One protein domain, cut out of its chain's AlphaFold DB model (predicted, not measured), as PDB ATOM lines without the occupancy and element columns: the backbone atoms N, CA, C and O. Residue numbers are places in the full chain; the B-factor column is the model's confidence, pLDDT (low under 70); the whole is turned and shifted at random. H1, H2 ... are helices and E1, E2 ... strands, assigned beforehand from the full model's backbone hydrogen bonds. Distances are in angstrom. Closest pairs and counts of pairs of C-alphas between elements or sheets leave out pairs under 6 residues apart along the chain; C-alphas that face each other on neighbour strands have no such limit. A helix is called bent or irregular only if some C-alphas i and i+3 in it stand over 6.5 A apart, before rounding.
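What this domain is: This is residues 3 to 163 of the 212 residues of an uncharacterized protein of Hibiscus syriacus (UniProt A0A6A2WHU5). A long, strongly twisted sheet of seven strands is covered on part of one face by a small sheet of four, E2, E3, E7 and E10, a sandwich only partly face to face. H1 packs on the large sheet where E1 ends, H2 lies beside E5 and E6 toward the other end, and residues 158 to 163 of H3 stick out. The printed part has 161 residues with three named helices and eleven named strands, in the order E1 H1 E2 E3 E4 H2 E5 E6 E7 E8 E9 E10 E11 H3, class mixed. The small sheet runs E2 E3 E7 E10; both sheets are antiparallel, the large one branched. The whole is compact, with a radius of gyration of the C-alphas of 17.5 A, and spans 66 by 29 by 25 A.

How they stand to each other: E1, residues 3 to 9, is an edge strand antiparallel to E4, residues 37 to 46, with N 4 and O 42 at 2.9 A, within hydrogen-bond range. H1, residues 10 to 16, is on this branched sheet at a height over the sheet of 6.2 A, and it only grazes the small sheet. E2, residues 18 to 20, and E3, residues 23 to 25, form a hairpin, with N 18 and O 25 at 2.9 A. E6, residues 68 to 75, lies on the other side of E4 from E1, with N 41 and O 72 at 2.8 A. H2, residues 47 to 56, is irregular, C-alphas 48 and 51 being 7.4 A apart; it is on the branched sheet at a height of 7.6 A, over none of its strands. E7, residues 97 to 100, is the neighbour of E3, with N 24 and O 98 at 2.8 A, and of E10, residues 136 to 139, with N 97 and O 139 at 2.8 A. E11, residues 143 to 150, has E6 and E5, residues 62 to 64, on one side and E8, residues 116 to 120, on the other; N 69 and O 145 are 2.9 A apart, N 63 and O 149 2.8 A, N 118 and O 146 2.8 A. E8 and E9, residues 126 to 130, form a hairpin, with N 117 and O 129 at 2.8 A. The closest C-alphas of E8 and E10, those of Cys 117 and Cys 137, are 5.7 A apart. H3, residues 152 to 163, is only just not on the branched sheet, with 4 pairs of C-alphas within 10 A. Every O i to N i+4 pair is within hydrogen-bond range in H1 and H3, and 4 of 6 in H2.

Where its parts are: E1 begins at C-alpha 3 (265.492, 169.522, 163.138) and is 20.2 A long. E4 measures 28.5 A, E6 23.4 A and E11 22.3 A. H3, 17.3 A long, ends at C-alpha 163 (234.999, 178.372, 200.347).

The domain as a whole: The C-alphas of Leu 80 and Trp 163 are the two farthest apart, 67.9 A. The printed part has no cut. The links E3 to E4, E6 to E7 and E7 to E8 are long. Residues 78 to 83 and 153 to 163 have pLDDT under 70.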
ATOM      1  N   VAL A   3     264.737 170.708 162.735       96.19
ATOM      2  CA  VAL A   3     265.492 169.522 163.138       96.19
ATOM      3  C   VAL A   3     266.972 169.807 162.930       96.19
ATOM      4  O   VAL A   3     267.377 170.189 161.836       96.19
ATOM      5  N   ASP A   4     267.762 169.596 163.977       96.81
ATOM      6  CA  ASP A   4     269.217 169.703 163.956       96.81
ATOM      7  C   ASP A   4     269.810 168.334 164.308       96.81
ATOM      8  O   ASP A   4     269.304 167.641 165.197       96.81
ATOM      9  N   THR A   5     270.894 167.936 163.642       95.62
ATOM     10  CA  THR A   5     271.582 166.669 163.920       95.62
ATOM     11  C   THR A   5     273.069 166.895 164.149       95.62
ATOM     12  O   THR A   5     273.696 167.728 163.496       95.62
ATOM     13  N   VAL A   6     273.646 166.159 165.100       95.69
ATOM     14  CA  VAL A   6     275.085 166.202 165.396       95.69
ATOM     15  C   VAL A   6     275.580 164.793 165.694       95.69
ATOM     16  O   VAL A   6     274.929 164.035 166.413       95.69
ATOM     17  N   ARG A   7     276.739 164.429 165.140       94.75
ATOM     18  CA  ARG A   7     277.371 163.124 165.365       94.75
ATOM     19  C   ARG A   7     278.439 163.211 166.447       94.75
ATOM     20  O   ARG A   7     279.265 164.120 166.431       94.75
ATOM     21  N   PHE A   8     278.467 162.219 167.330       95.06
ATOM     22  CA  PHE A   8     279.463 162.085 168.389       95.06
ATOM     23  C   PHE A   8     280.002 160.659 168.447       95.06
ATOM     24  O   PHE A   8     279.272 159.702 168.206       95.06
ATOM     25  N   ARG A   9     281.270 160.503 168.841       94.56
ATOM     26  CA  ARG A   9     281.758 159.221 169.372       94.56
ATOM     27  C   ARG A   9     281.176 159.016 170.770       94.56
ATOM     28  O   ARG A   9     281.235 159.949 171.576       94.56
ATOM     29  N   CYS A  10     280.700 157.812 171.086       93.50
ATOM     30  CA  CYS A  10     280.114 157.497 172.396       93.50
ATOM     31  C   CYS A  10     281.063 157.829 173.553       93.50
ATOM     32  O   CYS A  10     280.664 158.478 174.517       93.50
ATOM     33  N   GLY A  11     282.345 157.469 173.422       94.31
ATOM     34  CA  GLY A  11     283.357 157.768 174.440       94.31
ATOM     35  C   GLY A  11     283.565 159.270 174.674       94.31
ATOM     36  O   GLY A  11     283.712 159.695 175.818       94.31
ATOM     37  N   SER A  12     283.525 160.085 173.614       95.50
ATOM     38  CA  SER A  12     283.634 161.546 173.732       95.50
ATOM     39  C   SER A  12     282.389 162.151 174.373       95.50
ATOM     40  O   SER A  12     282.523 162.992 175.259       95.50
ATOM     41  N   LEU A  13     281.197 161.699 173.971       96.25
ATOM     42  CA  LEU A  13     279.932 162.152 174.554       96.25
ATOM     43  C   LEU A  13     279.858 161.817 176.050       96.25
ATOM     44  O   LEU A  13     279.505 162.674 176.853       96.25
ATOM     45  N   HIS A  14     280.266 160.609 176.441       96.19
ATOM     46  CA  HIS A  14     280.344 160.219 177.847       96.19
ATOM     47  C   HIS A  14     281.375 161.062 178.611       96.19
ATOM     48  O   HIS A  14     281.091 161.552 179.699       96.19
ATOM     49  N   ARG A  15     282.578 161.276 178.064       96.81
ATOM     50  CA  ARG A  15     283.646 161.991 178.782       96.81
ATOM     51  C   ARG A  15     283.372 163.488 178.933       96.81
ATOM     52  O   ARG A  15     283.617 164.039 180.003       96.81
ATOM     53  N   TYR A  16     282.882 164.140 177.882       97.12
ATOM     54  CA  TYR A  16     282.805 165.602 177.813       97.12
ATOM     55  C   TYR A  16     281.375 166.150 177.827       97.12
ATOM     56  O   TYR A  16     281.188 167.335 178.091       97.12
ATOM     57  N   GLY A  17     280.365 165.311 177.592       96.88
ATOM     58  CA  GLY A  17     279.005 165.779 177.346       96.88
ATOM     59  C   GLY A  17     278.869 166.445 175.976       96.88
ATOM     60  O   GLY A  17     279.728 166.306 175.102       96.88
ATOM     61  N   ALA A  18     277.765 167.160 175.777       97.06
ATOM     62  CA  ALA A  18     277.500 167.922 174.563       97.06
ATOM     63  C   ALA A  18     276.459 169.017 174.809       97.06
ATOM     64  O   ALA A  18     275.568 168.868 175.642       97.06
ATOM     65  N   GLN A  19     276.520 170.084 174.015       97.00
ATOM     66  CA  GLN A  19     275.441 171.059 173.908       97.00
ATOM     67  C   GLN A  19     274.874 171.020 172.490       97.00
ATOM     68  O   GLN A  19     275.585 171.263 171.517       97.00
ATOM     69  N   VAL A  20     273.584 170.717 172.377       96.94
ATOM     70  CA  VAL A  20     272.840 170.691 171.116       96.94
ATOM     71  C   VAL A  20     271.678 171.668 171.249       96.94
ATOM     72  O   VAL A  20     270.592 171.313 171.709       96.94
ATOM     73  N   LYS A  21     271.930 172.925 170.865       96.75
ATOM     74  CA  LYS A  21     270.985 174.046 171.009       96.75
ATOM     75  C   LYS A  21     270.510 174.189 172.467       96.75
ATOM     76  O   LYS A  21     271.305 174.573 173.321       96.75
ATOM     77  N   GLU A  22     269.240 173.892 172.743       97.62
ATOM     78  CA  GLU A  22     268.615 173.986 174.069       97.62
ATOM     79  C   GLU A  22     269.027 172.846 175.012       97.62
ATOM     80  O   GLU A  22     268.919 172.972 176.235       97.62
ATOM     81  N   PHE A  23     269.493 171.725 174.457       98.19
ATOM     82  CA  PHE A  23     269.831 170.529 175.216       98.19
ATOM     83  C   PHE A  23     271.292 170.551 175.650       98.19
ATOM     84  O   PHE A  23     272.199 170.608 174.822       98.19
ATOM     85  N   HIS A  24     271.519 170.436 176.954       98.06
ATOM     86  CA  HIS A  24     272.844 170.314 177.546       98.06
ATOM     87  C   HIS A  24     272.968 168.937 178.192       98.06
ATOM     88  O   HIS A  24     272.405 168.675 179.256       98.06
ATOM     89  N   LEU A  25     273.702 168.053 177.530       97.88
ATOM     90  CA  LEU A  25     274.038 166.721 177.999       97.88
ATOM     91  C   LEU A  25     275.313 166.833 178.840       97.88
ATOM     92  O   LEU A  25     276.362 167.229 178.331       97.88
ATOM     93  N   GLY A  26     275.223 166.517 180.131       96.50
ATOM     94  CA  GLY A  26     276.385 166.528 181.019       96.50
ATOM     95  C   GLY A  26     277.402 165.433 180.681       96.50
ATOM     96  O   GLY A  26     277.099 164.467 179.984       96.50
ATOM     97  N   SER A  27     278.617 165.554 181.220       96.75
ATOM     98  CA  SER A  27     279.559 164.426 181.260       96.75
ATOM     99  C   SER A  27     278.961 163.260 182.062       96.75
ATOM    100  O   SER A  27     278.262 163.495 183.048       96.75
ATOM    101  N   GLY A  28     279.313 162.027 181.718       95.62
ATOM    102  CA  GLY A  28     278.806 160.803 182.345       95.62
ATOM    103  C   GLY A  28     277.514 160.278 181.716       95.62
ATOM    104  O   GLY A  28     276.889 159.376 182.261       95.62
ATOM    105  N   VAL A  29     277.085 160.839 180.582       95.81
ATOM    106  CA  VAL A  29     275.930 160.332 179.833       95.81
ATOM    107  C   VAL A  29     276.254 158.977 179.205       95.81
ATOM    108  O   VAL A  29     277.229 158.838 178.468       95.81
ATOM    109  N   ILE A  30     275.400 157.991 179.471       95.44
ATOM    110  CA  ILE A  30     275.526 156.614 178.997       95.44
ATOM    111  C   ILE A  30     274.575 156.400 177.820       95.44
ATOM    112  O   ILE A  30     273.375 156.660 177.928       95.44
ATOM    113  N   VAL A  31     275.093 155.882 176.707       94.31
ATOM    114  CA  VAL A  31     274.288 155.393 175.579       94.31
ATOM    115  C   VAL A  31     273.944 153.924 175.837       94.31
ATOM    116  O   VAL A  31     274.826 153.117 176.111       94.31
ATOM    117  N   GLN A  32     272.662 153.563 175.781       90.00
ATOM    118  CA  GLN A  32     272.146 152.239 176.154       90.00
ATOM    119  C   GLN A  32     272.192 151.229 174.989       90.00
ATOM    120  O   GLN A  32     271.198 150.571 174.699       90.00
ATOM    121  N   SER A  33     273.325 151.135 174.292       84.38
ATOM    122  CA  SER A  33     273.637 150.080 173.317       84.38
ATOM    123  C   SER A  33     275.122 150.135 172.955       84.38
ATOM    124  O   SER A  33     275.782 151.153 173.181       84.38
ATOM    125  N   TYR A  34     275.644 149.063 172.361       78.12
ATOM    126  CA  TYR A  34     276.998 149.035 171.821       78.12
ATOM    127  C   TYR A  34     277.016 149.716 170.445       78.12
ATOM    128  O   TYR A  34     276.719 149.091 169.433       78.12
ATOM    129  N   ALA A  35     277.324 151.012 170.425       85.75
ATOM    130  CA  ALA A  35     277.566 151.790 169.210       85.75
ATOM    131  C   ALA A  35     278.889 152.552 169.361       85.75
ATOM    132  O   ALA A  35     279.199 153.041 170.453       85.75
ATOM    133  N   GLU A  36     279.675 152.684 168.290       90.19
ATOM    134  CA  GLU A  36     280.899 153.499 168.323       90.19
ATOM    135  C   GLU A  36     280.541 154.990 168.235       90.19
ATOM    136  O   GLU A  36     281.115 155.848 168.925       90.19
ATOM    137  N   ARG A  37     279.560 155.297 167.381       92.50
ATOM    138  CA  ARG A  37     279.077 156.639 167.082       92.50
ATOM    139  C   ARG A  37     277.564 156.722 167.201       92.50
ATOM    140  O   ARG A  37     276.820 155.816 166.834       92.50
ATOM    141  N   VAL A  38     277.114 157.886 167.647       94.19
ATOM    142  CA  VAL A  38     275.699 158.237 167.721       94.19
ATOM    143  C   VAL A  38     275.416 159.528 166.986       94.19
ATOM    144  O   VAL A  38     276.253 160.432 166.933       94.19
ATOM    145  N   MET A  39     274.208 159.625 166.451       95.00
ATOM    146  CA  MET A  39     273.628 160.860 165.958       95.00
ATOM    147  C   MET A  39     272.604 161.344 166.976       95.00
ATOM    148  O   MET A  39     271.573 160.709 167.184       95.00
ATOM    149  N   VAL A  40     272.894 162.477 167.605       96.44
ATOM    150  CA  VAL A  40     271.945 163.182 168.463       96.44
ATOM    151  C   VAL A  40     271.088 164.072 167.575       96.44
ATOM    152  O   VAL A  40     271.609 164.857 166.780       96.44
ATOM    153  N   VAL A  41     269.775 163.936 167.709       96.94
ATOM    154  CA  VAL A  41     268.775 164.660 166.932       96.94
ATOM    155  C   VAL A  41     267.990 165.550 167.881       96.94
ATOM    156  O   VAL A  41     267.330 165.074 168.804       96.94
ATOM    157  N   ARG A  42     268.050 166.855 167.635       96.81
ATOM    158  CA  ARG A  42     267.212 167.846 168.301       96.81
ATOM    159  C   ARG A  42     266.035 168.169 167.394       96.81
ATOM    160  O   ARG A  42     266.216 168.496 166.225       96.81
ATOM    161  N   GLN A  43     264.832 168.123 167.948       96.19
ATOM    162  CA  GLN A  43     263.594 168.497 167.279       96.19
ATOM    163  C   GLN A  43     262.967 169.684 168.001       96.19
ATOM    164  O   GLN A  43     262.823 169.676 169.218       96.19
ATOM    165  N   ASN A  44     262.538 170.693 167.256       95.94
ATOM    166  CA  ASN A  44     261.643 171.729 167.750       95.94
ATOM    167  C   ASN A  44     260.381 171.701 166.899       95.94
ATOM    168  O   ASN A  44     260.369 172.133 165.740       95.94
ATOM    169  N   LEU A  45     259.319 171.141 167.472       92.88
ATOM    170  CA  LEU A  45     258.056 170.947 166.771       92.88
ATOM    171  C   LEU A  45     257.337 172.290 166.564       92.88
ATOM    172  O   LEU A  45     256.678 172.498 165.545       92.88
ATOM    173  N   GLY A  46     257.586 173.272 167.431       89.69
ATOM    174  CA  GLY A  46     256.921 174.573 167.413       89.69
ATOM    175  C   GLY A  46     255.631 174.577 168.236       89.69
ATOM    176  O   GLY A  46     255.258 173.580 168.851       89.69
ATOM    177  N   TYR A  47     254.936 175.717 168.242       87.88
ATOM    178  CA  TYR A  47     253.693 175.905 169.006       87.88
ATOM    179  C   TYR A  47     252.470 175.229 168.367       87.88
ATOM    180  O   TYR A  47     251.529 174.877 169.069       87.88
ATOM    181  N   ASN A  48     252.490 175.002 167.050       89.06
ATOM    182  CA  ASN A  48     251.335 174.489 166.300       89.06
ATOM    183  C   ASN A  48     251.015 173.011 166.580       89.06
ATOM    184  O   ASN A  48     249.972 172.524 166.160       89.06
ATOM    185  N   TRP A  49     251.897 172.295 167.278       84.50
ATOM    186  CA  TRP A  49     251.720 170.873 167.579       84.50
ATOM    187  C   TRP A  49     250.910 170.625 168.849       84.50
ATOM    188  O   TRP A  49     250.624 169.476 169.169       84.50
ATOM    189  N   SER A  50     250.506 171.680 169.567       83.12
ATOM    190  CA  SER A  50     249.821 171.555 170.853       83.12
ATOM    191  C   SER A  50     248.569 170.675 170.792       83.12
ATOM    192  O   SER A  50     248.333 169.924 171.731       83.12
ATOM    193  N   SER A  51     247.792 170.710 169.700       89.06
ATOM    194  CA  SER A  51     246.575 169.895 169.537       89.06
ATOM    195  C   SER A  51     246.848 168.393 169.639       89.06
ATOM    196  O   SER A  51     246.105 167.684 170.310       89.06
ATOM    197  N   ILE A  52     247.945 167.921 169.044       90.31
ATOM    198  CA  ILE A  52     248.363 166.518 169.111       90.31
ATOM    199  C   ILE A  52     248.731 166.155 170.553       90.31
ATOM    200  O   ILE A  52     248.345 165.093 171.029       90.31
ATOM    201  N   TYR A  53     249.406 167.041 171.287       91.81
ATOM    202  CA  TYR A  53     249.738 166.771 172.689       91.81
ATOM    203  C   TYR A  53     248.500 166.748 173.587       91.81
ATOM    204  O   TYR A  53     248.392 165.858 174.420       91.81
ATOM    205  N   TYR A  54     247.534 167.647 173.386       91.75
ATOM    206  CA  TYR A  54     246.264 167.594 174.121       91.75
ATOM    207  C   TYR A  54     245.423 166.359 173.778       91.75
ATOM    208  O   TYR A  54     244.678 165.888 174.628       91.75
ATOM    209  N   ALA A  55     245.529 165.833 172.554       91.19
ATOM    210  CA  ALA A  55     244.806 164.629 172.148       91.19
ATOM    211  C   ALA A  55     245.416 163.337 172.718       91.19
ATOM    212  O   ALA A  55     244.691 162.373 172.937       91.19
ATOM    213  N   ASN A  56     246.736 163.310 172.942       91.38
ATOM    214  CA  ASN A  56     247.462 162.097 173.334       91.38
ATOM    215  C   ASN A  56     247.887 162.062 174.812       91.38
ATOM    216  O   ASN A  56     248.261 160.999 175.299       91.38
ATOM    217  N   TYR A  57     247.845 163.193 175.525       92.19
ATOM    218  CA  TYR A  57     248.281 163.294 176.920       92.19
ATOM    219  C   TYR A  57     247.245 164.010 177.785       92.19
ATOM    220  O   TYR A  57     246.647 165.003 177.369       92.19
ATOM    221  N   ASP A  58     247.094 163.555 179.033       90.88
ATOM    222  CA  ASP A  58     246.210 164.194 180.009       90.88
ATOM    223  C   ASP A  58     246.808 165.505 180.543       90.88
ATOM    224  O   ASP A  58     247.430 165.573 181.601       90.88
ATOM    225  N   LEU A  59     246.618 166.574 179.773       90.06
ATOM    226  CA  LEU A  59     246.960 167.945 180.147       90.06
ATOM    227  C   LEU A  59     245.788 168.661 180.842       90.06
ATOM    228  O   LEU A  59     245.745 169.893 180.876       90.06
ATOM    229  N   SER A  60     244.828 167.919 181.405       88.56
ATOM    230  CA  SER A  60     243.664 168.500 182.077       88.56
ATOM    231  C   SER A  60     244.091 169.430 183.212       88.56
ATOM    232  O   SER A  60     244.816 169.057 184.133       88.56
ATOM    233  N   GLY A  61     243.641 170.684 183.152       90.50
ATOM    234  CA  GLY A  61     244.021 171.702 184.135       90.50
ATOM    235  C   GLY A  61     245.374 172.371 183.879       90.50
ATOM    236  O   GLY A  61     245.798 173.192 184.694       90.50
ATOM    237  N   TYR A  62     246.021 172.091 182.747       93.38
ATOM    238  CA  TYR A  62     247.270 172.718 182.326       93.38
ATOM    239  C   TYR A  62     247.163 173.312 180.920       93.38
ATOM    240  O   TYR A  62     246.336 172.909 180.108       93.38
ATOM    241  N   GLN A  63     248.007 174.300 180.646       92.75
ATOM    242  CA  GLN A  63     248.151 174.925 179.341       92.75
ATOM    243  C   GLN A  63     249.621 174.908 178.928       92.75
ATOM    244  O   GLN A  63     250.476 175.365 179.682       92.75
ATOM    245  N   LEU A  64     249.914 174.406 177.729       93.88
ATOM    246  CA  LEU A  64     251.245 174.465 177.128       93.88
ATOM    247  C   LEU A  64     251.613 175.915 176.762       93.88
ATOM    248  O   LEU A  64     250.835 176.601 176.099       93.88
ATOM    249  N   VAL A  65     252.796 176.370 177.182       94.12
ATOM    250  CA  VAL A  65     253.275 177.760 177.003       94.12
ATOM    251  C   VAL A  65     254.580 177.874 176.213       94.12
ATOM    252  O   VAL A  65     254.980 178.983 175.858       94.12
ATOM    253  N   SER A  66     255.221 176.748 175.889       95.38
ATOM    254  CA  SER A  66     256.428 176.670 175.056       95.38
ATOM    255  C   SER A  66     256.196 175.819 173.800       95.38
ATOM    256  O   SER A  66     255.219 175.068 173.735       95.38
ATOM    257  N   PRO A  67     257.118 175.849 172.818       95.19
ATOM    258  CA  PRO A  67     257.224 174.780 171.832       95.19
ATOM    259  C   PRO A  67     257.518 173.445 172.517       95.19
ATOM    260  O   PRO A  67     258.052 173.421 173.632       95.19
ATOM    261  N   ILE A  68     257.252 172.349 171.810       95.25
ATOM    262  CA  ILE A  68     257.741 171.035 172.220       95.25
ATOM    263  C   ILE A  68     259.127 170.793 171.633       95.25
ATOM    264  O   ILE A  68     259.331 170.904 170.417       95.25
ATOM    265  N   LEU A  69     260.067 170.469 172.516       96.81
ATOM    266  CA  LEU A  69     261.434 170.113 172.176       96.81
ATOM    267  C   LEU A  69     261.623 168.603 172.324       96.81
ATOM    268  O   LEU A  69     261.324 168.041 173.373       96.81
ATOM    269  N   GLY A  70     262.138 167.955 171.288       96.06
ATOM    270  CA  GLY A  70     262.499 166.543 171.279       96.06
ATOM    271  C   GLY A  70     264.011 166.360 171.265       96.06
ATOM    272  O   GLY A  70     264.716 167.049 170.528       96.06
ATOM    273  N   LEU A  71     264.497 165.414 172.057       97.00
ATOM    274  CA  LEU A  71     265.850 164.882 171.984       97.00
ATOM    275  C   LEU A  71     265.737 163.398 171.662       97.00
ATOM    276  O   LEU A  71     265.123 162.657 172.427       97.00
ATOM    277  N   LEU A  72     266.335 162.988 170.551       95.44
ATOM    278  CA  LEU A  72     266.404 161.601 170.097       95.44
ATOM    279  C   LEU A  72     267.860 161.255 169.798       95.44
ATOM    280  O   LEU A  72     268.700 162.133 169.583       95.44
ATOM    281  N   VAL A  73     268.173 159.966 169.800       95.06
ATOM    282  CA  VAL A  73     269.537 159.473 169.609       95.06
ATOM    283  C   VAL A  73     269.451 158.247 168.729       95.06
ATOM    284  O   VAL A  73     268.634 157.379 168.992       95.06
ATOM    285  N   TYR A  74     270.283 158.168 167.703       94.12
ATOM    286  CA  TYR A  74     270.333 157.029 166.787       94.12
ATOM    287  C   TYR A  74     271.760 156.508 166.684       94.12
ATOM    288  O   TYR A  74     272.711 157.268 166.904       94.12
ATOM    289  N   ASN A  75     271.931 155.237 166.327       91.06
ATOM    290  CA  ASN A  75     273.244 154.747 165.915       91.06
ATOM    291  C   ASN A  75     273.704 155.501 164.654       91.06
ATOM    292  O   ASN A  75     272.905 155.885 163.799       91.06
ATOM    293  N   ALA A  76     275.003 155.766 164.567       88.69
ATOM    294  CA  ALA A  76     275.608 156.485 163.445       88.69
ATOM    295  C   ALA A  76     276.953 155.875 163.049       88.69
ATOM    296  O   ALA A  76     277.875 156.595 162.649       88.69
ATOM    297  N   ASP A  77     277.069 154.560 163.211       79.75
ATOM    298  CA  ASP A  77     278.258 153.820 162.822       79.75
ATOM    299  C   ASP A  77     278.441 153.891 161.303       79.75
ATOM    300  O   ASP A  77     277.487 153.905 160.526       79.75
ATOM    301  N   SER A  78     279.696 154.049 160.889       63.69
ATOM    302  CA  SER A  78     280.093 154.267 159.494       63.69
ATOM    303  C   SER A  78     280.077 152.991 158.661       63.69
ATOM    304  O   SER A  78     280.176 153.063 157.437       63.69
ATOM    305  N   ASP A  79     279.978 151.841 159.319       56.62
ATOM    306  CA  ASP A  79     280.121 150.561 158.661       56.62
ATOM    307  C   ASP A  79     278.758 150.114 158.143       56.62
ATOM    308  O   ASP A  79     277.804 149.913 158.895       56.62
ATOM    309  N   LEU A  80     278.698 149.916 156.826       52.41
ATOM    310  CA  LEU A  80     277.567 149.373 156.065       52.41
ATOM    311  C   LEU A  80     277.066 148.003 156.586       52.41
ATOM    312  O   LEU A  80     276.099 147.462 156.060       52.41
ATOM    313  N   SER A  81     277.724 147.431 157.599       54.06
ATOM    314  CA  SER A  81     277.396 146.177 158.274       54.06
ATOM    315  C   SER A  81     276.397 146.326 159.432       54.06
ATOM    316  O   SER A  81     275.763 145.337 159.794       54.06
ATOM    317  N   PHE A  82     276.199 147.527 159.993       55.31
ATOM    318  CA  PHE A  82     275.321 147.768 161.153       55.31
ATOM    319  C   PHE A  82     273.934 148.325 160.776       55.31
ATOM    320  O   PHE A  82     273.490 149.323 161.329       55.31
ATOM    321  N   GLY A  83     273.220 147.643 159.872       61.44
ATOM    322  CA  GLY A  83     271.760 147.764 159.715       61.44
ATOM    323  C   GLY A  83     271.184 149.170 159.452       61.44
ATOM    324  O   GLY A  83     271.885 150.158 159.256       61.44
ATOM    325  N   SER A  84     269.856 149.268 159.396       71.44
ATOM    326  CA  SER A  84     269.159 150.557 159.307       71.44
ATOM    327  C   SER A  84     269.305 151.361 160.610       71.44
ATOM    328  O   SER A  84     269.414 150.749 161.674       71.44
ATOM    329  N   PRO A  85     269.238 152.708 160.572       82.00
ATOM    330  CA  PRO A  85     269.256 153.526 161.781       82.00
ATOM    331  C   PRO A  85     268.159 153.106 162.766       82.00
ATOM    332  O   PRO A  85     266.993 152.992 162.385       82.00
ATOM    333  N   PHE A  86     268.520 152.908 164.030       88.19
ATOM    334  CA  PHE A  86     267.606 152.585 165.119       88.19
ATOM    335  C   PHE A  86     267.839 153.506 166.315       88.19
ATOM    336  O   PHE A  86     268.941 154.017 166.538       88.19
ATOM    337  N   GLU A  87     266.764 153.767 167.053       91.69
ATOM    338  CA  GLU A  87     266.796 154.679 168.190       91.69
ATOM    339  C   GLU A  87     267.538 154.052 169.376       91.69
ATOM    340  O   GLU A  87     267.395 152.868 169.685       91.69
ATOM    341  N   LEU A  88     268.342 154.868 170.046       93.06
ATOM    342  CA  LEU A  88     269.181 154.505 171.171       93.06
ATOM    343  C   LEU A  88     268.713 155.199 172.447       93.06
ATOM    344  O   LEU A  88     268.425 156.397 172.487       93.06
ATOM    345  N   GLY A  89     268.736 154.450 173.546       92.69
ATOM    346  CA  GLY A  89     268.576 155.007 174.882       92.69
ATOM    347  C   GLY A  89     269.742 155.918 175.259       92.69
ATOM    348  O   GLY A  89     270.899 155.591 175.005       92.69
ATOM    349  N   ILE A  90     269.447 157.030 175.928       94.06
ATOM    350  CA  ILE A  90     270.436 157.781 176.703       94.06
ATOM    351  C   ILE A  90     270.004 157.778 178.166       94.06
ATOM    352  O   ILE A  90     268.818 157.929 178.468       94.06
ATOM    353  N   LEU A  91     270.974 157.616 179.065       96.38
ATOM    354  CA  LEU A  91     270.795 157.695 180.505       96.38
ATOM    355  C   LEU A  91     271.811 158.662 181.125       96.38
ATOM    356  O   LEU A  91     273.020 158.502 180.973       96.38
ATOM    357  N   ALA A  92     271.303 159.652 181.851       96.44
ATOM    358  CA  ALA A  92     272.061 160.652 182.586       96.44
ATOM    359  C   ALA A  92     271.755 160.506 184.086       96.44
ATOM    360  O   ALA A  92     270.678 160.905 184.542       96.44
ATOM    361  N   ILE A  93     272.673 159.874 184.824       93.12
ATOM    362  CA  ILE A  93     272.486 159.514 186.241       93.12
ATOM    363  C   ILE A  93     272.899 160.684 187.139       93.12
ATOM    364  O   ILE A  93     272.045 161.300 187.771       93.12
ATOM    365  N   ASP A  94     274.186 161.035 187.134       93.56
ATOM    366  CA  ASP A  94     274.730 162.037 188.062       93.56
ATOM    367  C   ASP A  94     274.465 163.474 187.600       93.56
ATOM    368  O   ASP A  94     274.149 164.362 188.391       93.56
ATOM    369  N   LYS A  95     274.607 163.717 186.293       96.81
ATOM    370  CA  LYS A  95     274.435 165.035 185.673       96.81
ATOM    371  C   LYS A  95     273.268 164.979 184.692       96.81
ATOM    372  O   LYS A  95     273.482 164.577 183.548       96.81
ATOM    373  N   PRO A  96     272.046 165.359 185.105       97.06
ATOM    374  CA  PRO A  96     270.882 165.255 184.242       97.06
ATOM    375  C   PRO A  96     271.005 166.181 183.030       97.06
ATOM    376  O   PRO A  96     271.679 167.214 183.070       97.06
ATOM    377  N   ILE A  97     270.306 165.822 181.960       98.12
ATOM    378  CA  ILE A  97     270.203 166.626 180.745       98.12
ATOM    379  C   ILE A  97     269.429 167.889 181.100       98.12
ATOM    380  O   ILE A  97     268.283 167.791 181.540       98.12
ATOM    381  N   LYS A  98     270.032 169.065 180.911       98.38
ATOM    382  CA  LYS A  98     269.318 170.339 181.058       98.38
ATOM    383  C   LYS A  98     268.678 170.722 179.733       98.38
ATOM    384  O   LYS A  98     269.284 170.558 178.677       98.38
ATOM    385  N   ILE A  99     267.466 171.248 179.806       98.50
ATOM    386  CA  ILE A  99     266.666 171.646 178.651       98.50
ATOM    387  C   ILE A  99     266.284 173.105 178.872       98.50
ATOM    388  O   ILE A  99     265.478 173.400 179.756       98.50
ATOM    389  N   ASP A 100     266.908 174.005 178.121       97.75
ATOM    390  CA  ASP A 100     266.746 175.447 178.292       97.75
ATOM    391  C   ASP A 100     265.733 176.021 177.297       97.75
ATOM    392  O   ASP A 100     265.986 176.137 176.098       97.75
ATOM    393  N   PHE A 101     264.571 176.417 177.812       97.25
ATOM    394  CA  PHE A 101     263.497 176.993 177.015       97.25
ATOM    395  C   PHE A 101     263.590 178.519 176.863       97.25
ATOM    396  O   PHE A 101     262.734 179.103 176.190       97.25
ATOM    397  N   SER A 102     264.588 179.175 177.465       93.81
ATOM    398  CA  SER A 102     264.673 180.642 177.564       93.81
ATOM    399  C   SER A 102     264.713 181.336 176.203       93.81
ATOM    400  O   SER A 102     264.100 182.383 176.034       93.81
ATOM    401  N   ASN A 103     265.365 180.721 175.212       91.88
ATOM    402  CA  ASN A 103     265.515 181.298 173.871       91.88
ATOM    403  C   ASN A 103     264.402 180.894 172.888       91.88
ATOM    404  O   ASN A 103     264.318 181.446 171.794       91.88
ATOM    405  N   VAL A 104     263.547 179.930 173.251       91.44
ATOM    406  CA  VAL A 104     262.473 179.416 172.374       91.44
ATOM    407  C   VAL A 104     261.069 179.774 172.864       91.44
ATOM    408  O   VAL A 104     260.095 179.704 172.103       91.44
ATOM    409  N   THR A 105     260.948 180.174 174.128       89.44
ATOM    410  CA  THR A 105     259.680 180.569 174.737       89.44
ATOM    411  C   THR A 105     259.516 182.077 174.670       89.44
ATOM    412  O   THR A 105     260.394 182.824 175.090       89.44
ATOM    413  N   LYS A 106     258.379 182.550 174.153       85.75
ATOM    414  CA  LYS A 106     258.085 183.987 174.145       85.75
ATOM    415  C   LYS A 106     257.829 184.452 175.577       85.75
ATOM    416  O   LYS A 106     256.982 183.869 176.250       85.75
ATOM    417  N   ALA A 107     258.493 185.524 176.011       80.12
ATOM    418  CA  ALA A 107     258.321 186.078 177.359       80.12
ATOM    419  C   ALA A 107     256.841 186.339 177.697       80.12
ATOM    420  O   ALA A 107     256.381 185.970 178.775       80.12
ATOM    421  N   SER A 108     256.060 186.842 176.731       79.38
ATOM    422  CA  SER A 108     254.612 187.067 176.858       79.38
ATOM    423  C   SER A 108     253.810 185.842 177.313       79.38
ATOM    424  O   SER A 108     252.748 186.006 177.899       79.38
ATOM    425  N   ASN A 109     254.293 184.624 177.048       78.88
ATOM    426  CA  ASN A 109     253.593 183.388 177.402       78.88
ATOM    427  C   ASN A 109     253.804 182.974 178.865       78.88
ATOM    428  O   ASN A 109     253.096 182.093 179.346       78.88
ATOM    429  N   ILE A 110     254.798 183.550 179.548       82.56
ATOM    430  CA  ILE A 110     255.257 183.109 180.873       82.56
ATOM    431  C   ILE A 110     255.348 184.245 181.901       82.56
ATOM    432  O   ILE A 110     255.538 183.968 183.084       82.56
ATOM    433  N   THR A 111     255.195 185.512 181.499       80.25
ATOM    434  CA  THR A 111     255.235 186.660 182.417       80.25
ATOM    435  C   THR A 111     254.218 186.505 183.551       80.25
ATOM    436  O   THR A 111     253.018 186.396 183.312       80.25
ATOM    437  N   GLY A 112     254.700 186.514 184.799       79.62
ATOM    438  CA  GLY A 112     253.859 186.385 185.996       79.62
ATOM    439  C   GLY A 112     253.330 184.970 186.262       79.62
ATOM    440  O   GLY A 112     252.502 184.788 187.154       79.62
ATOM    441  N   LEU A 113     253.796 183.970 185.510       86.50
ATOM    442  CA  LEU A 113     253.420 182.569 185.666       86.50
ATOM    443  C   LEU A 113     254.593 181.764 186.234       86.50
ATOM    444  O   LEU A 113     255.752 182.143 186.094       86.50
ATOM    445  N   LEU A 114     254.279 180.633 186.868       89.12
ATOM    446  CA  LEU A 114     255.265 179.667 187.348       89.12
ATOM    447  C   LEU A 114     255.120 178.375 186.531       89.12
ATOM    448  O   LEU A 114     254.252 177.555 186.854       89.12
ATOM    449  N   PRO A 115     255.890 178.205 185.441       94.81
ATOM    450  CA  PRO A 115     255.754 177.036 184.591       94.81
ATOM    451  C   PRO A 115     256.297 175.773 185.266       94.81
ATOM    452  O   PRO A 115     257.228 175.806 186.069       94.81
ATOM    453  N   LEU A 116     255.720 174.640 184.895       97.19
ATOM    454  CA  LEU A 116     256.193 173.302 185.207       97.19
ATOM    455  C   LEU A 116     256.799 172.677 183.954       97.19
ATOM    456  O   LEU A 116     256.355 172.926 182.833       97.19
ATOM    457  N   CYS A 117     257.786 171.823 184.166       97.75
ATOM    458  CA  CYS A 117     258.367 170.972 183.147       97.75
ATOM    459  C   CYS A 117     257.439 169.798 182.867       97.75
ATOM    460  O   CYS A 117     257.157 169.009 183.769       97.75
ATOM    461  N   ALA A 118     257.007 169.674 181.621       97.31
ATOM    462  CA  ALA A 118     256.292 168.525 181.103       97.31
ATOM    463  C   ALA A 118     257.261 167.612 180.347       97.31
ATOM    464  O   ALA A 118     258.001 168.071 179.477       97.31
ATOM    465  N   SER A 119     257.243 166.326 180.682       96.44
ATOM    466  CA  SER A 119     257.920 165.255 179.952       96.44
ATOM    467  C   SER A 119     256.864 164.324 179.373       96.44
ATOM    468  O   SER A 119     256.035 163.800 180.119       96.44
ATOM    469  N   PHE A 120     256.918 164.126 178.062       93.88
ATOM    470  CA  PHE A 120     255.986 163.315 177.289       93.88
ATOM    471  C   PHE A 120     256.669 161.987 176.945       93.88
ATOM    472  O   PHE A 120     257.601 161.946 176.140       93.88
ATOM    473  N   GLU A 121     256.268 160.917 177.627       83.50
ATOM    474  CA  GLU A 121     256.820 159.573 177.443       83.50
ATOM    475  C   GLU A 121     256.035 158.821 176.349       83.50
ATOM    476  O   GLU A 121     254.819 158.971 176.227       83.50
ATOM    477  N   GLY A 122     256.711 157.972 175.564       73.00
ATOM    478  CA  GLY A 122     256.124 157.296 174.391       73.00
ATOM    479  C   GLY A 122     254.968 156.324 174.675       73.00
ATOM    480  O   GLY A 122     254.299 155.885 173.750       73.00
ATOM    481  N   ASN A 123     254.694 156.008 175.942       74.50
ATOM    482  CA  ASN A 123     253.538 155.221 176.384       74.50
ATOM    483  C   ASN A 123     252.311 156.091 176.738       74.50
ATOM    484  O   ASN A 123     251.413 155.621 177.432       74.50
ATOM    485  N   GLY A 124     252.293 157.365 176.328       76.44
ATOM    486  CA  GLY A 124     251.221 158.316 176.648       76.44
ATOM    487  C   GLY A 124     251.296 158.881 178.070       76.44
ATOM    488  O   GLY A 124     250.409 159.620 178.499       76.44
ATOM    489  N   LYS A 125     252.352 158.564 178.830       87.56
ATOM    490  CA  LYS A 125     252.524 159.075 180.190       87.56
ATOM    491  C   LYS A 125     253.086 160.494 180.170       87.56
ATOM    492  O   LYS A 125     254.142 160.767 179.601       87.56
ATOM    493  N   LEU A 126     252.388 161.390 180.861       93.31
ATOM    494  CA  LEU A 126     252.833 162.749 181.143       93.31
ATOM    495  C   LEU A 126     253.429 162.815 182.550       93.31
ATOM    496  O   LEU A 126     252.767 162.480 183.531       93.31
ATOM    497  N   THR A 127     254.653 163.322 182.660       95.44
ATOM    498  CA  THR A 127     255.277 163.620 183.952       95.44
ATOM    499  C   THR A 127     255.462 165.128 184.099       95.44
ATOM    500  O   THR A 127     256.093 165.760 183.251       95.44
ATOM    501  N   LEU A 128     254.947 165.700 185.193       96.38
ATOM    502  CA  LEU A 128     255.106 167.115 185.536       96.38
ATOM    503  C   LEU A 128     256.095 167.285 186.692       96.38
ATOM    504  O   LEU A 128     255.975 166.621 187.722       96.38
ATOM    505  N   LYS A 129     257.062 168.190 186.539       96.75
ATOM    506  CA  LYS A 129     258.059 168.517 187.571       96.75
ATOM    507  C   LYS A 129     258.286 170.021 187.659       96.75
ATOM    508  O   LYS A 129     258.046 170.752 186.705       96.75
ATOM    509  N   ASN A 130     258.780 170.480 188.805       96.94
ATOM    510  CA  ASN A 130     259.241 171.859 188.935       96.94
ATOM    511  C   ASN A 130     260.471 172.094 188.050       96.94
ATOM    512  O   ASN A 130     261.265 171.182 187.808       96.94
ATOM    513  N   GLN A 131     260.624 173.333 187.597       96.25
ATOM    514  CA  GLN A 131     261.837 173.788 186.931       96.25
ATOM    515  C   GLN A 131     263.020 173.800 187.910       96.25
ATOM    516  O   GLN A 131     262.832 173.981 189.113       96.25
ATOM    517  N   VAL A 132     264.242 173.637 187.395       96.56
ATOM    518  CA  VAL A 132     265.473 173.777 188.205       96.56
ATOM    519  C   VAL A 132     265.987 175.215 188.240       96.56
ATOM    520  O   VAL A 132     266.673 175.611 189.175       96.56
ATOM    521  N   SER A 133     265.635 176.002 187.227       95.12
ATOM    522  CA  SER A 133     265.801 177.451 187.153       95.12
ATOM    523  C   SER A 133     264.773 178.005 186.167       95.12
ATOM    524  O   SER A 133     264.112 177.230 185.479       95.12
ATOM    525  N   SER A 134     264.620 179.328 186.081       93.25
ATOM    526  CA  SER A 134     263.645 179.955 185.175       93.25
ATOM    527  C   SER A 134     263.736 179.372 183.761       93.25
ATOM    528  O   SER A 134     264.773 179.492 183.119       93.25
ATOM    529  N   ASN A 135     262.657 178.739 183.288       95.50
ATOM    530  CA  ASN A 135     262.557 178.100 181.966       95.50
ATOM    531  C   ASN A 135     263.536 176.947 181.697       95.50
ATOM    532  O   ASN A 135     263.689 176.544 180.547       95.50
ATOM    533  N   VAL A 136     264.156 176.369 182.728       97.56
ATOM    534  CA  VAL A 136     265.073 175.235 182.569       97.56
ATOM    535  C   VAL A 136     264.506 173.989 183.228       97.56
ATOM    536  O   VAL A 136     264.193 173.961 184.423       97.56
ATOM    537  N   CYS A 137     264.428 172.931 182.430       98.25
ATOM    538  CA  CYS A 137     264.000 171.605 182.845       98.25
ATOM    539  C   CYS A 137     265.175 170.640 182.918       98.25
ATOM    540  O   CYS A 137     266.240 170.891 182.353       98.25
ATOM    541  N   VAL A 138     264.968 169.519 183.609       97.75
ATOM    542  CA  VAL A 138     265.937 168.424 183.666       97.75
ATOM    543  C   VAL A 138     265.295 167.087 183.339       97.75
ATOM    544  O   VAL A 138     264.163 166.815 183.746       97.75
ATOM    545  N   ALA A 139     266.048 166.241 182.646       96.50
ATOM    546  CA  ALA A 139     265.656 164.880 182.320       96.50
ATOM    547  C   ALA A 139     266.843 163.921 182.462       96.50
ATOM    548  O   ALA A 139     267.986 164.271 182.180       96.50
ATOM    549  N   SER A 140     266.567 162.688 182.877       95.69
ATOM    550  CA  SER A 140     267.584 161.627 182.926       95.69
ATOM    551  C   SER A 140     267.651 160.816 181.632       95.69
ATOM    552  O   SER A 140     268.553 160.003 181.482       95.69
ATOM    553  N   ARG A 141     266.691 160.985 180.717       94.88
ATOM    554  CA  ARG A 141     266.572 160.218 179.469       94.88
ATOM    555  C   ARG A 141     266.258 161.141 178.294       94.88
ATOM    556  O   ARG A 141     265.846 162.281 178.507       94.88
ATOM    557  N   HIS A 142     266.458 160.640 177.076       94.06
ATOM    558  CA  HIS A 142     265.949 161.278 175.859       94.06
ATOM    559  C   HIS A 142     264.406 161.338 175.894       94.06
ATOM    560  O   HIS A 142     263.777 160.647 176.698       94.06
ATOM    561  N   GLY A 143     263.788 162.149 175.035       94.69
ATOM    562  CA  GLY A 143     262.329 162.261 174.981       94.69
ATOM    563  C   GLY A 143     261.839 163.610 174.477       94.69
ATOM    564  O   GLY A 143     262.601 164.398 173.914       94.69
ATOM    565  N   GLN A 144     260.550 163.871 174.685       95.62
ATOM    566  CA  GLN A 144     259.892 165.114 174.299       95.62
ATOM    567  C   GLN A 144     259.493 165.913 175.538       95.62
ATOM    568  O   GLN A 144     258.976 165.366 176.513       95.62
ATOM    569  N   PHE A 145     259.720 167.222 175.492       96.88
ATOM    570  CA  PHE A 145     259.621 168.101 176.648       96.88
ATOM    571  C   PHE A 145     258.954 169.428 176.296       96.88
ATOM    572  O   PHE A 145     259.108 169.950 175.191       96.88
ATOM    573  N   GLY A 146     258.262 170.011 177.268       96.62
ATOM    574  CA  GLY A 146     257.654 171.334 177.150       96.62
ATOM    575  C   GLY A 146     257.476 172.016 178.503       96.62
ATOM    576  O   GLY A 146     257.724 171.426 179.553       96.62
ATOM    577  N   LEU A 147     257.015 173.261 178.473       97.00
ATOM    578  CA  LEU A 147     256.587 174.013 179.644       97.00
ATOM    579  C   LEU A 147     255.071 174.139 179.656       97.00
ATOM    580  O   LEU A 147     254.456 174.516 178.654       97.00
ATOM    581  N   VAL A 148     254.480 173.880 180.816       95.56
ATOM    582  CA  VAL A 148     253.046 174.039 181.052       95.56
ATOM    583  C   VAL A 148     252.792 174.942 182.250       95.56
ATOM    584  O   VAL A 148     253.580 174.991 183.187       95.56
ATOM    585  N   VAL A 149     251.662 175.633 182.257       94.69
ATOM    586  CA  VAL A 149     251.175 176.411 183.402       94.69
ATOM    587  C   VAL A 149     249.814 175.882 183.820       94.69
ATOM    588  O   VAL A 149     249.099 175.296 183.010       94.69
ATOM    589  N   LYS A 150     249.427 176.077 185.081       92.38
ATOM    590  CA  LYS A 150     248.070 175.729 185.518       92.38
ATOM    591  C   LYS A 150     247.056 176.591 184.776       92.38
ATOM    592  O   LYS A 150     247.185 177.813 184.751       92.38
ATOM    593  N   SER A 151     246.039 175.959 184.200       85.94
ATOM    594  CA  SER A 151     244.990 176.672 183.481       85.94
ATOM    595  C   SER A 151     244.157 177.518 184.459       85.94
ATOM    596  O   SER A 151     243.922 177.088 185.595       85.94
ATOM    597  N   PRO A 152     243.646 178.693 184.051       74.94
ATOM    598  CA  PRO A 152     242.822 179.546 184.914       74.94
ATOM    599  C   PRO A 152     241.593 178.826 185.489       74.94
ATOM    600  O   PRO A 152     241.198 179.067 186.628       74.94
ATOM    601  N   GLN A 153     241.017 177.888 184.730       65.81
ATOM    602  CA  GLN A 153     239.874 177.083 185.164       65.81
ATOM    603  C   GLN A 153     240.230 176.172 186.350       65.81
ATOM    604  O   GLN A 153     239.458 176.080 187.304       65.81
ATOM    605  N   SER A 154     241.427 175.575 186.360       61.00
ATOM    606  CA  SER A 154     241.906 174.780 187.503       61.00
ATOM    607  C   SER A 154     242.114 175.637 188.762       61.00
ATOM    608  O   SER A 154     241.811 175.208 189.879       61.00
ATOM    609  N   LEU A 155     242.555 176.889 188.589       59.75
ATOM    610  CA  LEU A 155     242.699 177.854 189.681       59.75
ATOM    611  C   LEU A 155     241.331 178.264 190.248       59.75
ATOM    612  O   LEU A 155     241.178 178.386 191.467       59.75
ATOM    613  N   ALA A 156     240.322 178.415 189.385       58.41
ATOM    614  CA  ALA A 156     238.950 178.709 189.787       58.41
ATOM    615  C   ALA A 156     238.313 177.549 190.573       58.41
ATOM    616  O   ALA A 156     237.691 177.796 191.606       58.41
ATOM    617  N   VAL A 157     238.523 176.293 190.149       57.22
ATOM    618  CA  VAL A 157     238.034 175.080 190.842       57.22
ATOM    619  C   VAL A 157     238.696 174.880 192.207       57.22
ATOM    620  O   VAL A 157     238.046 174.396 193.134       57.22
ATOM    621  N   ARG A 158     239.956 175.295 192.390       52.78
ATOM    622  CA  ARG A 158     240.588 175.272 193.719       52.78
ATOM    623  C   ARG A 158     240.019 176.353 194.636       52.78
ATOM    624  O   ARG A 158     239.698 176.042 195.782       52.78
ATOM    625  N   LYS A 159     239.824 177.578 194.122       49.09
ATOM    626  CA  LYS A 159     239.176 178.668 194.873       49.09
ATOM    627  C   LYS A 159     237.764 178.256 195.298       49.09
ATOM    628  O   LYS A 159     237.565 178.095 196.492       49.09
ATOM    629  N   LYS A 160     236.861 177.938 194.349       41.59
ATOM    630  CA  LYS A 160     236.104 176.666 194.381       41.59
ATOM    631  C   LYS A 160     235.801 175.957 195.713       41.59
ATOM    632  O   LYS A 160     234.779 176.112 196.375       41.59
ATOM    633  N   MET A 161     236.727 175.050 196.004       46.91
ATOM    634  CA  MET A 161     236.711 174.103 197.105       46.91
ATOM    635  C   MET A 161     237.049 174.772 198.444       46.91
ATOM    636  O   MET A 161     236.536 174.357 199.477       46.91
ATOM    637  N   GLN A 162     237.874 175.828 198.441       49.88
ATOM    638  CA  GLN A 162     238.309 176.496 199.674       49.88
ATOM    639  C   GLN A 162     237.162 177.217 200.400       49.88
ATOM    640  O   GLN A 162     237.111 177.162 201.624       49.88
ATOM    641  N   TRP A 163     236.192 177.808 199.689       44.69
ATOM    642  CA  TRP A 163     234.999 178.372 200.347       44.69
ATOM    643  C   TRP A 163     234.027 177.302 200.845       44.69
ATOM    644  O   TRP A 163     233.332 177.524 201.833       44.69
TER     645      TRP A 163